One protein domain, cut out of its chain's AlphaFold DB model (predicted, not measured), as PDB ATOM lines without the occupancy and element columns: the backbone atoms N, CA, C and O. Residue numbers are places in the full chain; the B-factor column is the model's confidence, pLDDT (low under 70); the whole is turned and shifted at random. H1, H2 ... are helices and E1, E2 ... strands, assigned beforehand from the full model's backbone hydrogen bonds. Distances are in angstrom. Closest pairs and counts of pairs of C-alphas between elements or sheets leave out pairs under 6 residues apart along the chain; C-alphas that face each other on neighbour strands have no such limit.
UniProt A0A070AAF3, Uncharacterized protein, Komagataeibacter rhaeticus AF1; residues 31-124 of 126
ATOM      1  N   GLN A  31     145.867 149.817 170.400       89.19
ATOM      2  CA  GLN A  31     146.661 149.676 169.179       89.19
ATOM      3  C   GLN A  31     146.031 150.338 167.940       89.19
ATOM      4  O   GLN A  31     146.675 151.224 167.374       89.19
ATOM      5  N   PRO A  32     144.785 150.025 167.529       90.56
ATOM      6  CA  PRO A  32     144.190 150.643 166.342       90.56
ATOM      7  C   PRO A  32     144.058 152.166 166.470       90.56
ATOM      8  O   PRO A  32     144.096 152.884 165.474       90.56
ATOM      9  N   LEU A  33     143.914 152.690 167.689       90.69
ATOM     10  CA  LEU A  33     143.824 154.133 167.922       90.69
ATOM     11  C   LEU A  33     145.199 154.807 167.821       90.69
ATOM     12  O   LEU A  33     145.295 155.921 167.312       90.69
ATOM     13  N   ILE A  34     146.259 154.131 168.269       92.44
ATOM     14  CA  ILE A  34     147.648 154.588 168.131       92.44
ATOM     15  C   ILE A  34     148.088 154.535 166.661       92.44
ATOM     16  O   ILE A  34     148.687 155.489 166.167       92.44
ATOM     17  N   GLU A  35     147.760 153.463 165.938       91.31
ATOM     18  CA  GLU A  35     148.143 153.274 164.531       91.31
ATOM     19  C   GLU A  35     147.564 154.341 163.597       91.31
ATOM     20  O   GLU A  35     148.241 154.754 162.647       91.31
ATOM     21  N   ASN A  36     146.342 154.793 163.893       92.25
ATOM     22  CA  ASN A  36     145.607 155.809 163.139       92.25
ATOM     23  C   ASN A  36     145.832 157.241 163.656       92.25
ATOM     24  O   ASN A  36     145.244 158.185 163.126       92.25
ATOM     25  N   ALA A  37     146.653 157.430 164.691       93.88
ATOM     26  CA  ALA A  37     146.906 158.753 165.245       93.88
ATOM     27  C   ALA A  37     147.698 159.640 164.258       93.88
ATOM     28  O   ALA A  37     148.601 159.146 163.574       93.88
ATOM     29  N   PRO A  38     147.422 160.960 164.204       94.75
ATOM     30  CA  PRO A  38     148.236 161.905 163.442       94.75
ATOM     31  C   PRO A  38     149.709 161.847 163.857       94.75
ATOM     32  O   PRO A  38     150.014 161.614 165.027       94.75
ATOM     33  N   GLY A  39     150.631 162.128 162.932       95.06
ATOM     34  CA  GLY A  39     152.074 162.057 163.202       95.06
ATOM     35  C   GLY A  39     152.513 162.895 164.412       95.06
ATOM     36  O   GLY A  39     153.243 162.400 165.268       95.06
ATOM     37  N   ALA A  40     151.981 164.113 164.552       96.44
ATOM     38  CA  ALA A  40     152.242 164.957 165.719       96.44
ATOM     39  C   ALA A  40     151.740 164.326 167.032       96.44
ATOM     40  O   ALA A  40     152.392 164.443 168.069       96.44
ATOM     41  N   ARG A  41     150.622 163.590 166.992       97.31
ATOM     42  CA  ARG A  41     150.105 162.851 168.150       97.31
ATOM     43  C   ARG A  41     150.978 161.649 168.496       97.31
ATOM     44  O   ARG A  41     151.207 161.404 169.677       97.31
ATOM     45  N   VAL A  42     151.523 160.953 167.494       97.44
ATOM     46  CA  VAL A  42     152.512 159.877 167.693       97.44
ATOM     47  C   VAL A  42     153.783 160.416 168.354       97.44
ATOM     48  O   VAL A  42     154.256 159.816 169.316       97.44
ATOM     49  N   ALA A  43     154.291 161.574 167.915       97.62
ATOM     50  CA  ALA A  43     155.410 162.252 168.576       97.62
ATOM     51  C   ALA A  43     155.090 162.559 170.051       97.62
ATOM     52  O   ALA A  43     155.911 162.330 170.938       97.62
ATOM     53  N   GLY A  44     153.863 163.000 170.337       98.00
ATOM     54  CA  GLY A  44     153.398 163.212 171.705       98.00
ATOM     55  C   GLY A  44     153.371 161.922 172.532       98.00
ATOM     56  O   GLY A  44     153.872 161.907 173.654       98.00
ATOM     57  N   TYR A  45     152.838 160.818 171.995       98.31
ATOM     58  CA  TYR A  45     152.857 159.529 172.700       98.31
ATOM     59  C   TYR A  45     154.284 159.046 172.973       98.31
ATOM     60  O   TYR A  45     154.553 158.506 174.044       98.31
ATOM     61  N   LEU A  46     155.209 159.251 172.031       98.06
ATOM     62  CA  LEU A  46     156.610 158.887 172.222       98.06
ATOM     63  C   LEU A  46     157.239 159.708 173.356       98.06
ATOM     64  O   LEU A  46     157.891 159.139 174.230       98.06
ATOM     65  N   ASN A  47     156.959 161.013 173.403       98.00
ATOM     66  CA  ASN A  47     157.365 161.886 174.503       98.00
ATOM     67  C   ASN A  47     156.795 161.413 175.855       98.00
ATOM     68  O   ASN A  47     157.530 161.319 176.837       98.00
ATOM     69  N   PHE A  48     155.517 161.013 175.898       98.31
ATOM     70  CA  PHE A  48     154.920 160.388 177.082       98.31
ATOM     71  C   PHE A  48     155.692 159.128 177.505       98.31
ATOM     72  O   PHE A  48     156.038 158.982 178.678       98.31
ATOM     73  N   CYS A  49     155.987 158.220 176.572       98.25
ATOM     74  CA  CYS A  49     156.672 156.965 176.881       98.25
ATOM     75  C   CYS A  49     158.100 157.187 177.400       98.25
ATOM     76  O   CYS A  49     158.502 156.521 178.352       98.25
ATOM     77  N   ILE A  50     158.846 158.145 176.840       98.06
ATOM     78  CA  ILE A  50     160.180 158.528 177.331       98.06
ATOM     79  C   ILE A  50     160.079 159.107 178.744       98.06
ATOM     80  O   ILE A  50     160.742 158.618 179.659       98.06
ATOM     81  N   GLY A  51     159.209 160.103 178.944       97.31
ATOM     82  CA  GLY A  51     159.059 160.798 180.227       97.31
ATOM     83  C   GLY A  51     158.575 159.903 181.372       97.31
ATOM     84  O   GLY A  51     158.831 160.201 182.534       97.31
ATOM     85  N   ASN A  52     157.918 158.785 181.053       96.81
ATOM     86  CA  ASN A  52     157.457 157.798 182.031       96.81
ATOM     87  C   ASN A  52     158.383 156.572 182.154       96.81
ATOM     88  O   ASN A  52     158.017 155.608 182.823       96.81
ATOM     89  N   GLY A  53     159.560 156.570 181.515       96.12
ATOM     90  CA  GLY A  53     160.514 155.454 181.592       96.12
ATOM     91  C   GLY A  53     160.033 154.167 180.910       96.12
ATOM     92  O   GLY A  53     160.479 153.074 181.249       96.12
ATOM     93  N   LEU A  54     159.107 154.286 179.957       96.56
ATOM     94  CA  LEU A  54     158.509 153.178 179.201       96.56
ATOM     95  C   LEU A  54     159.163 152.979 177.826       96.56
ATOM     96  O   LEU A  54     158.826 152.032 177.119       96.56
ATOM     97  N   ALA A  55     160.082 153.870 177.453       95.19
ATOM     98  CA  ALA A  55     160.904 153.797 176.255       95.19
ATOM     99  C   ALA A  55     162.375 154.110 176.600       95.19
ATOM    100  O   ALA A  55     162.633 154.944 177.474       95.19
ATOM    101  N   PRO A  56     163.354 153.475 175.927       91.44
ATOM    102  CA  PRO A  56     164.771 153.730 176.165       91.44
ATOM    103  C   PRO A  56     165.151 155.148 175.723       91.44
ATOM    104  O   PRO A  56     165.080 155.477 174.541       91.44
ATOM    105  N   VAL A  57     165.580 155.980 176.678       88.25
ATOM    106  CA  VAL A  57     165.738 157.436 176.508       88.25
ATOM    107  C   VAL A  57     166.605 157.815 175.306       88.25
ATOM    108  O   VAL A  57     166.176 158.635 174.501       88.25
ATOM    109  N   ALA A  58     167.802 157.239 175.158       86.00
ATOM    110  CA  ALA A  58     168.773 157.701 174.160       86.00
ATOM    111  C   ALA A  58     168.265 157.557 172.712       86.00
ATOM    112  O   ALA A  58     168.249 158.531 171.959       86.00
ATOM    113  N   ASP A  59     167.809 156.364 172.331       87.56
ATOM    114  CA  ASP A  59     167.350 156.107 170.962       87.56
ATOM    115  C   ASP A  59     165.950 156.668 170.708       87.56
ATOM    116  O   ASP A  59     165.685 157.205 169.630       87.56
ATOM    117  N   ALA A  60     165.070 156.621 171.711       93.31
ATOM    118  CA  ALA A  60     163.725 157.167 171.591       93.31
ATOM    119  C   ALA A  60     163.727 158.700 171.480       93.31
ATOM    120  O   ALA A  60     162.901 159.247 170.756       93.31
ATOM    121  N   THR A  61     164.659 159.401 172.139       95.31
ATOM    122  CA  THR A  61     164.766 160.868 172.032       95.31
ATOM    123  C   THR A  61     165.188 161.284 170.627       95.31
ATOM    124  O   THR A  61     164.549 162.143 170.031       95.31
ATOM    125  N   ARG A  62     166.183 160.609 170.034       94.56
ATOM    126  CA  ARG A  62     166.566 160.866 168.635       94.56
ATOM    127  C   ARG A  62     165.381 160.660 167.688       94.56
ATOM    128  O   ARG A  62     165.174 161.443 166.767       94.56
ATOM    129  N   LEU A  63     164.613 159.597 167.914       96.12
ATOM    130  CA  LEU A  63     163.427 159.299 167.122       96.12
ATOM    131  C   LEU A  63     162.340 160.374 167.290       96.12
ATOM    132  O   LEU A  63     161.712 160.779 166.314       96.12
ATOM    133  N   LEU A  64     162.151 160.868 168.515       97.25
ATOM    134  CA  LEU A  64     161.237 161.963 168.818       97.25
ATOM    135  C   LEU A  64     161.620 163.245 168.069       97.25
ATOM    136  O   LEU A  64     160.743 163.861 167.468       97.25
ATOM    137  N   ASP A  65     162.901 163.611 168.047       95.88
ATOM    138  CA  ASP A  65     163.379 164.808 167.346       95.88
ATOM    139  C   ASP A  65     163.079 164.744 165.838       95.88
ATOM    140  O   ASP A  65     162.578 165.711 165.254       95.88
ATOM    141  N   LEU A  66     163.312 163.583 165.211       95.56
ATOM    142  CA  LEU A  66     162.996 163.352 163.794       95.56
ATOM    143  C   LEU A  66     161.493 163.491 163.518       95.56
ATOM    144  O   LEU A  66     161.083 164.183 162.582       95.56
ATOM    145  N   LEU A  67     160.662 162.885 164.366       95.44
ATOM    146  CA  LEU A  67     159.208 163.002 164.285       95.44
ATOM    147  C   LEU A  67     158.728 164.439 164.452       95.44
ATOM    148  O   LEU A  67     157.858 164.874 163.694       95.44
ATOM    149  N   ILE A  68     159.279 165.184 165.413       95.12
ATOM    150  CA  ILE A  68     158.937 166.591 165.636       95.12
ATOM    151  C   ILE A  68     159.222 167.403 164.373       95.12
ATOM    152  O   ILE A  68     158.324 168.100 163.891       95.12
ATOM    153  N   ALA A  69     160.422 167.258 163.802       93.75
ATOM    154  CA  ALA A  69     160.826 167.967 162.594       93.75
ATOM    155  C   ALA A  69     159.935 167.621 161.391       93.75
ATOM    156  O   ALA A  69     159.521 168.510 160.647       93.75
ATOM    157  N   ARG A  70     159.593 166.339 161.213       94.19
ATOM    158  CA  ARG A  70     158.795 165.871 160.070       94.19
ATOM    159  C   ARG A  70     157.319 166.254 160.160       94.19
ATOM    160  O   ARG A  70     156.680 166.489 159.138       94.19
ATOM    161  N   THR A  71     156.756 166.251 161.364       93.12
ATOM    162  CA  THR A  71     155.302 166.369 161.569       93.12
ATOM    163  C   THR A  71     154.857 167.751 162.032       93.12
ATOM    164  O   THR A  71     153.655 167.991 162.134       93.12
ATOM    165  N   GLY A  72     155.796 168.656 162.332       93.06
ATOM    166  CA  GLY A  72     155.475 169.953 162.929       93.06
ATOM    167  C   GLY A  72     154.837 169.802 164.312       93.06
ATOM    168  O   GLY A  72     153.938 170.564 164.674       93.06
ATOM    169  N   ALA A  73     155.245 168.781 165.072       94.62
ATOM    170  CA  ALA A  73     154.683 168.508 166.395       94.62
ATOM    171  C   ALA A  73     155.015 169.612 167.413       94.62
ATOM    172  O   ALA A  73     154.230 169.875 168.316       94.62
ATOM    173  N   VAL A  74     156.148 170.292 167.241       92.44
ATOM    174  CA  VAL A  74     156.509 171.497 167.995       92.44
ATOM    175  C   VAL A  74     156.753 172.610 166.974       92.44
ATOM    176  O   VAL A  74     157.855 172.711 166.434       92.44
ATOM    177  N   PRO A  75     155.716 173.386 166.613       86.19
ATOM    178  CA  PRO A  75     155.847 174.446 165.626       86.19
ATOM    179  C   PRO A  75     156.622 175.635 166.208       86.19
ATOM    180  O   PRO A  75     156.524 175.942 167.395       86.19
ATOM    181  N   ALA A  76     157.387 176.319 165.355       85.69
ATOM    182  CA  ALA A  76     158.236 177.446 165.750       85.69
ATOM    183  C   ALA A  76     157.456 178.738 166.064       85.69
ATOM    184  O   ALA A  76     158.043 179.707 166.531       85.69
ATOM    185  N   ASP A  77     156.150 178.771 165.789       85.75
ATOM    186  CA  ASP A  77     155.293 179.954 165.921       85.75
ATOM    187  C   ASP A  77     154.640 180.097 167.309       85.75
ATOM    188  O   ASP A  77     153.707 180.882 167.465       85.75
ATOM    189  N   GLU A  78     155.104 179.326 168.300       75.31
ATOM    190  CA  GLU A  78     154.626 179.299 169.696       75.31
ATOM    191  C   GLU A  78     153.141 178.943 169.886       75.31
ATOM    192  O   GLU A  78     152.665 178.840 171.018       75.31
ATOM    193  N   ARG A  79     152.387 178.672 168.811       82.94
ATOM    194  CA  ARG A  79     150.948 178.362 168.893       82.94
ATOM    195  C   ARG A  79     150.655 176.983 169.477       82.94
ATOM    196  O   ARG A  79     149.511 176.704 169.831       82.94
ATOM    197  N   GLY A  80     151.687 176.149 169.606       84.38
ATOM    198  CA  GLY A  80     151.588 174.768 170.055       84.38
ATOM    199  C   GLY A  80     150.847 173.882 169.050       84.38
ATOM    200  O   GLY A  80     150.045 174.335 168.236       84.38
ATOM    201  N   ASN A  81     151.107 172.578 169.102       94.81
ATOM    202  CA  ASN A  81     150.346 171.599 168.335       94.81
ATOM    203  C   ASN A  81     149.472 170.788 169.297       94.81
ATOM    204  O   ASN A  81     149.979 170.061 170.154       94.81
ATOM    205  N   MET A  82     148.150 170.905 169.157       94.69
ATOM    206  CA  MET A  82     147.214 170.224 170.053       94.69
ATOM    207  C   MET A  82     147.300 168.698 169.957       94.69
ATOM    208  O   MET A  82     147.091 168.023 170.963       94.69
ATOM    209  N   ASP A  83     147.657 168.142 168.796       96.19
ATOM    210  CA  ASP A  83     147.878 166.702 168.661       96.19
ATOM    211  C   ASP A  83     149.084 166.247 169.479       96.19
ATOM    212  O   ASP A  83     148.992 165.258 170.208       96.19
ATOM    213  N   TYR A  84     150.182 167.001 169.420       96.50
ATOM    214  CA  TYR A  84     151.371 166.736 170.227       96.50
ATOM    215  C   TYR A  84     151.096 166.873 171.727       96.50
ATOM    216  O   TYR A  84     151.514 166.020 172.514       96.50
ATOM    217  N   ALA A  85     150.343 167.900 172.130       96.12
ATOM    218  CA  ALA A  85     149.960 168.117 173.522       96.12
ATOM    219  C   ALA A  85     149.080 166.978 174.061       96.12
ATOM    220  O   ALA A  85     149.353 166.434 175.132       96.12
ATOM    221  N   LEU A  86     148.057 166.564 173.302       96.38
ATOM    222  CA  LEU A  86     147.204 165.426 173.658       96.38
ATOM    223  C   LEU A  86     148.006 164.126 173.745       96.38
ATOM    224  O   LEU A  86     147.828 163.362 174.696       96.38
ATOM    225  N   GLY A  87     148.917 163.899 172.795       97.44
ATOM    226  CA  GLY A  87     149.801 162.739 172.807       97.44
ATOM    227  C   GLY A  87     150.722 162.726 174.028       97.44
ATOM    228  O   GLY A  87     150.815 161.711 174.713       97.44
ATOM    229  N   THR A  88     151.330 163.869 174.360       97.88
ATOM    230  CA  THR A  88     152.200 164.026 175.539       97.88
ATOM    231  C   THR A  88     151.432 163.818 176.843       97.88
ATOM    232  O   THR A  88     151.949 163.224 177.784       97.88
ATOM    233  N   ALA A  89     150.165 164.229 176.895       97.06
ATOM    234  CA  ALA A  89     149.270 163.940 178.015       97.06
ATOM    235  C   ALA A  89     148.802 162.466 178.066       97.06
ATOM    236  O   ALA A  89     148.085 162.077 178.995       97.06
ATOM    237  N   GLY A  90     149.164 161.653 177.069       97.00
ATOM    238  CA  GLY A  90     148.777 160.254 176.938       97.00
ATOM    239  C   GLY A  90     147.309 160.046 176.568       97.00
ATOM    240  O   GLY A  90     146.761 158.993 176.880       97.00
ATOM    241  N   VAL A  91     146.641 161.027 175.953       96.56
ATOM    242  CA  VAL A  91     145.225 160.927 175.562       96.56
ATOM    243  C   VAL A  91     145.100 160.164 174.245       96.56
ATOM    244  O   VAL A  91     145.438 160.692 173.190       96.56
ATOM    245  N   ILE A  92     144.558 158.946 174.303       93.75
ATOM    246  CA  ILE A  92     144.300 158.101 173.127       93.75
ATOM    247  C   ILE A  92     142.966 158.487 172.481       93.75
ATOM    248  O   ILE A  92     142.867 158.666 171.267       93.75
ATOM    249  N   ARG A  93     141.938 158.659 173.315       90.62
ATOM    250  CA  ARG A  93     140.595 159.100 172.933       90.62
ATOM    251  C   ARG A  93     140.109 160.140 173.951       90.62
ATOM    252  O   ARG A  93     140.040 159.806 175.134       90.62
ATOM    253  N   PRO A  94     139.806 161.386 173.544       87.06
ATOM    254  CA  PRO A  94     139.288 162.424 174.434       87.06
ATOM    255  C   PRO A  94     138.123 161.962 175.317       87.06
ATOM    256  O   PRO A  94     137.246 161.236 174.861       87.06
ATOM    257  N   ALA A  95     138.075 162.443 176.563       84.38
ATOM    258  CA  ALA A  95     137.001 162.121 177.514       84.38
ATOM    259  C   ALA A  95     135.611 162.603 177.060       84.38
ATOM    260  O   ALA A  95     134.597 162.067 177.492       84.38
ATOM    261  N   THR A  96     135.563 163.597 176.171       84.19
ATOM    262  CA  THR A  96     134.330 164.080 175.537       84.19
ATOM    263  C   THR A  96     133.756 163.098 174.513       84.19
ATOM    264  O   THR A  96     132.616 163.259 174.088       84.19
ATOM    265  N   GLN A  97     134.524 162.085 174.105       83.19
ATOM    266  CA  GLN A  97     134.073 161.012 173.229       83.19
ATOM    267  C   GLN A  97     133.689 159.788 174.065       83.19
ATOM    268  O   GLN A  97     134.317 159.491 175.084       83.19
ATOM    269  N   ALA A  98     132.660 159.056 173.626       80.38
ATOM    270  CA  ALA A  98     132.218 157.842 174.304       80.38
ATOM    271  C   ALA A  98     133.392 156.864 174.491       80.38
ATOM    272  O   ALA A  98     134.112 156.537 173.543       80.38
ATOM    273  N   GLY A  99     133.594 156.425 175.735       82.25
ATOM    274  CA  GLY A  99     134.703 155.548 176.103       82.25
ATOM    275  C   GLY A  99     136.075 156.224 176.082       82.25
ATOM    276  O   GLY A  99     137.033 155.568 175.686       82.25
ATOM    277  N   GLY A 100     136.200 157.508 176.435       87.62
ATOM    278  CA  GLY A 100     137.494 158.190 176.579       87.62
ATOM    279  C   GLY A 100     138.582 157.311 177.216       87.62
ATOM    280  O   GLY A 100     138.304 156.532 178.125       87.62
ATOM    281  N   LEU A 101     139.800 157.391 176.682       91.94
ATOM    282  CA  LEU A 101     140.892 156.472 177.000       91.94
ATOM    283  C   LEU A 101     142.228 157.209 177.030       91.94
ATOM    284  O   LEU A 101     142.568 157.943 176.096       91.94
ATOM    285  N   ARG A 102     143.016 156.952 178.068       95.44
ATOM    286  CA  ARG A 102     144.389 157.428 178.224       95.44
ATOM    287  C   ARG A 102     145.348 156.259 178.419       95.44
ATOM    288  O   ARG A 102     144.978 155.221 178.960       95.44
ATOM    289  N   LEU A 103     146.618 156.454 178.070       95.19
ATOM    290  CA  LEU A 103     147.699 155.512 178.390       95.19
ATOM    291  C   LEU A 103     147.800 155.250 179.903       95.19
ATOM    292  O   LEU A 103     148.157 154.153 180.323       95.19
ATOM    293  N   THR A 104     147.449 156.241 180.727       94.69
ATOM    294  CA  THR A 104     147.422 156.131 182.194       94.69
ATOM    295  C   THR A 104     146.293 155.257 182.729       94.69
ATOM    296  O   THR A 104     146.412 154.759 183.844       94.69
ATOM    297  N   ASP A 105     145.239 155.038 181.942       93.38
ATOM    298  CA  ASP A 105     144.105 154.190 182.328       93.38
ATOM    299  C   ASP A 105     144.415 152.702 182.090       93.38
ATOM    300  O   ASP A 105     143.717 151.817 182.583       93.38
ATOM    301  N   LEU A 106     145.477 152.414 181.329       92.88
ATOM    302  CA  LEU A 106     146.015 151.072 181.150       92.88
ATOM    303  C   LEU A 106     146.828 150.670 182.386       92.88
ATOM    304  O   LEU A 106     147.613 151.472 182.912       92.88
ATOM    305  N   ASP A 107     146.697 149.407 182.795       94.06
ATOM    306  CA  ASP A 107     147.652 148.784 183.711       94.06
ATOM    307  C   ASP A 107     149.073 148.791 183.117       94.06
ATOM    308  O   ASP A 107     149.275 148.988 181.915       94.06
ATOM    309  N   MET A 108     150.085 148.611 183.969       94.50
ATOM    310  CA  MET A 108     151.484 148.714 183.542       94.50
ATOM    311  C   MET A 108     151.863 147.746 182.409       94.50
ATOM    312  O   MET A 108     152.477 148.216 181.449       94.50
ATOM    313  N   PRO A 109     151.494 146.448 182.437       95.19
ATOM    314  CA  PRO A 109     151.762 145.546 181.316       95.19
ATOM    315  C   PRO A 109     151.197 146.056 179.987       95.19
ATOM    316  O   PRO A 109     151.918 146.125 178.989       95.19
ATOM    317  N   ARG A 110     149.931 146.484 179.963       94.69
ATOM    318  CA  ARG A 110     149.295 147.001 178.745       94.69
ATOM    319  C   ARG A 110     149.883 148.339 178.315       94.69
ATOM    320  O   ARG A 110     150.005 148.593 177.119       94.69
ATOM    321  N   ARG A 111     150.300 149.179 179.263       95.94
ATOM    322  CA  ARG A 111     150.989 150.440 178.974       95.94
ATOM    323  C   ARG A 111     152.366 150.212 178.345       95.94
ATOM    324  O   ARG A 111     152.710 150.918 177.402       95.94
ATOM    325  N   HIS A 112     153.121 149.209 178.801       96.56
ATOM    326  CA  HIS A 112     154.374 148.802 178.155       96.56
ATOM    327  C   HIS A 112     154.142 148.335 176.718       96.56
ATOM    328  O   HIS A 112     154.842 148.789 175.817       96.56
ATOM    329  N   VAL A 113     153.133 147.488 176.484       95.56
ATOM    330  CA  VAL A 113     152.769 147.044 175.127       95.56
ATOM    331  C   VAL A 113     152.422 148.238 174.234       95.56
ATOM    332  O   VAL A 113     152.967 148.357 173.138       95.56
ATOM    333  N   ALA A 114     151.596 149.166 174.724       96.25
ATOM    334  CA  ALA A 114     151.241 150.375 173.986       96.25
ATOM    335  C   ALA A 114     152.471 151.246 173.664       96.25
ATOM    336  O   ALA A 114     152.613 151.713 172.537       96.25
ATOM    337  N   CYS A 115     153.402 151.431 174.606       97.06
ATOM    338  CA  CYS A 115     154.627 152.197 174.356       97.06
ATOM    339  C   CYS A 115     155.587 151.508 173.374       97.06
ATOM    340  O   CYS A 115     156.218 152.190 172.567       97.06
ATOM    341  N   THR A 116     155.643 150.175 173.359       96.06
ATOM    342  CA  THR A 116     156.355 149.425 172.313       96.06
ATOM    343  C   THR A 116     155.731 149.670 170.937       96.06
ATOM    344  O   THR A 116     156.450 149.939 169.978       96.06
ATOM    345  N   GLN A 117     154.399 149.659 170.832       95.75
ATOM    346  CA  GLN A 117     153.698 149.955 169.576       95.75
ATOM    347  C   GLN A 117     153.943 151.393 169.104       95.75
ATOM    348  O   GLN A 117     154.173 151.623 167.917       95.75
ATOM    349  N   VAL A 118     153.944 152.361 170.027       97.19
ATOM    350  CA  VAL A 118     154.295 153.758 169.736       97.19
ATOM    351  C   VAL A 118     155.713 153.852 169.179       97.19
ATOM    352  O   VAL A 118     155.899 154.506 168.158       97.19
ATOM    353  N   LEU A 119     156.693 153.174 169.788       96.06
ATOM    354  CA  LEU A 119     158.071 153.126 169.285       96.06
ATOM    355  C   LEU A 119     158.145 152.543 167.869       96.06
ATOM    356  O   LEU A 119     158.781 153.133 166.998       96.06
ATOM    357  N   THR A 120     157.465 151.423 167.613       94.69
ATOM    358  CA  THR A 120     157.416 150.811 166.278       94.69
ATOM    359  C   THR A 120     156.809 151.763 165.251       94.69
ATOM    360  O   THR A 120     157.393 151.993 164.193       94.69
ATOM    361  N   LYS A 121     155.663 152.374 165.569       94.50
ATOM    362  CA  LYS A 121     154.997 153.332 164.682       94.50
ATOM    363  C   LYS A 121     155.865 154.562 164.433       94.50
ATOM    364  O   LYS A 121     155.943 155.033 163.301       94.50
ATOM    365  N   ALA A 122     156.510 155.066 165.479       94.62
ATOM    366  CA  ALA A 122     157.409 156.201 165.412       94.62
ATOM    367  C   ALA A 122     158.597 155.926 164.479       94.62
ATOM    368  O   ALA A 122     158.896 156.754 163.623       94.62
ATOM    369  N   ALA A 123     159.203 154.738 164.573       92.62
ATOM    370  CA  ALA A 123     160.294 154.304 163.701       92.62
ATOM    371  C   ALA A 123     159.881 154.241 162.225       92.62
ATOM    372  O   ALA A 123     160.645 154.642 161.357       92.62
ATOM    373  N   MET A 124     158.655 153.799 161.931       90.69
ATOM    374  CA  MET A 124     158.119 153.778 160.563       90.69
ATOM    375  C   MET A 124     157.751 155.169 160.025       90.69
ATOM    376  O   MET A 124     157.598 155.350 158.818       90.69
TER     377      MET A 124
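Overview. This is residues 31 to 124 of the 126 residues of an uncharacterized protein of Komagataeibacter rhaeticus AF1 (UniProt A0A070AAF3). H2 is the middle of a small helical body: H3, H4 and H5 pack on three sides of it, H3 folding back along it in a hairpin and H5 crossing it. Short H1 packs on H5, and strand E1 begins a loop that returns to pair briefly with it. The 94 printed residues hold five named helices and one named strand, in the order H1, H2, H3, H4, E1, H5, mostly helix. The whole is compact, with a radius of gyration of the C-alphas of 12.3 A and spans of 33 by 30 by 20 A.

Arrangement. H1, residues 31 to 35, touches residues 114 to 121 alone of H5, residues 108 to 124; their closest C-alphas, Gln 31 and Ala 114, are 6.7 A apart. H2, residues 39 to 51, and H3, residues 57 to 71, form a helical hairpin at a shallow tilt of 20 degrees, closest at C-alphas 40 and 71, 5.3 A. H4, residues 82 to 88, touches H2 at a shallow tilt of 27 degrees, the same way, with the closest C-alphas, Gly 44 and Gly 87, 3.8 A apart. H5 touches H2 with residues 115 to 122 alone, at a steep tilt of 47 degrees, opposite ways, closest at C-alphas 49 and 115, 5.8 A. E1, residues 91 to 93, pairs with no named strand, but antiparallel with residues 101 to 102. H4 and H5 are apart. Every O i to N i+4 pair is within hydrogen-bond range in H1, H2, H4 and H5; in H3 10 of 11 are.

Along the chain. H1 begins at C-alpha 31 (146.661, 149.676, 169.179). H2 measures 18.4 A, H3 20.3 A and H5 24.4 A, ending at C-alpha 124 (158.119, 153.778, 160.563).

Size, cuts and confidence. The farthest C-alphas, Asp 77 and Pro 109, are 37.9 A apart. The printed part has no cut; the link from E1 to H5 is long, and no printed residue is under 70 in pLDDT.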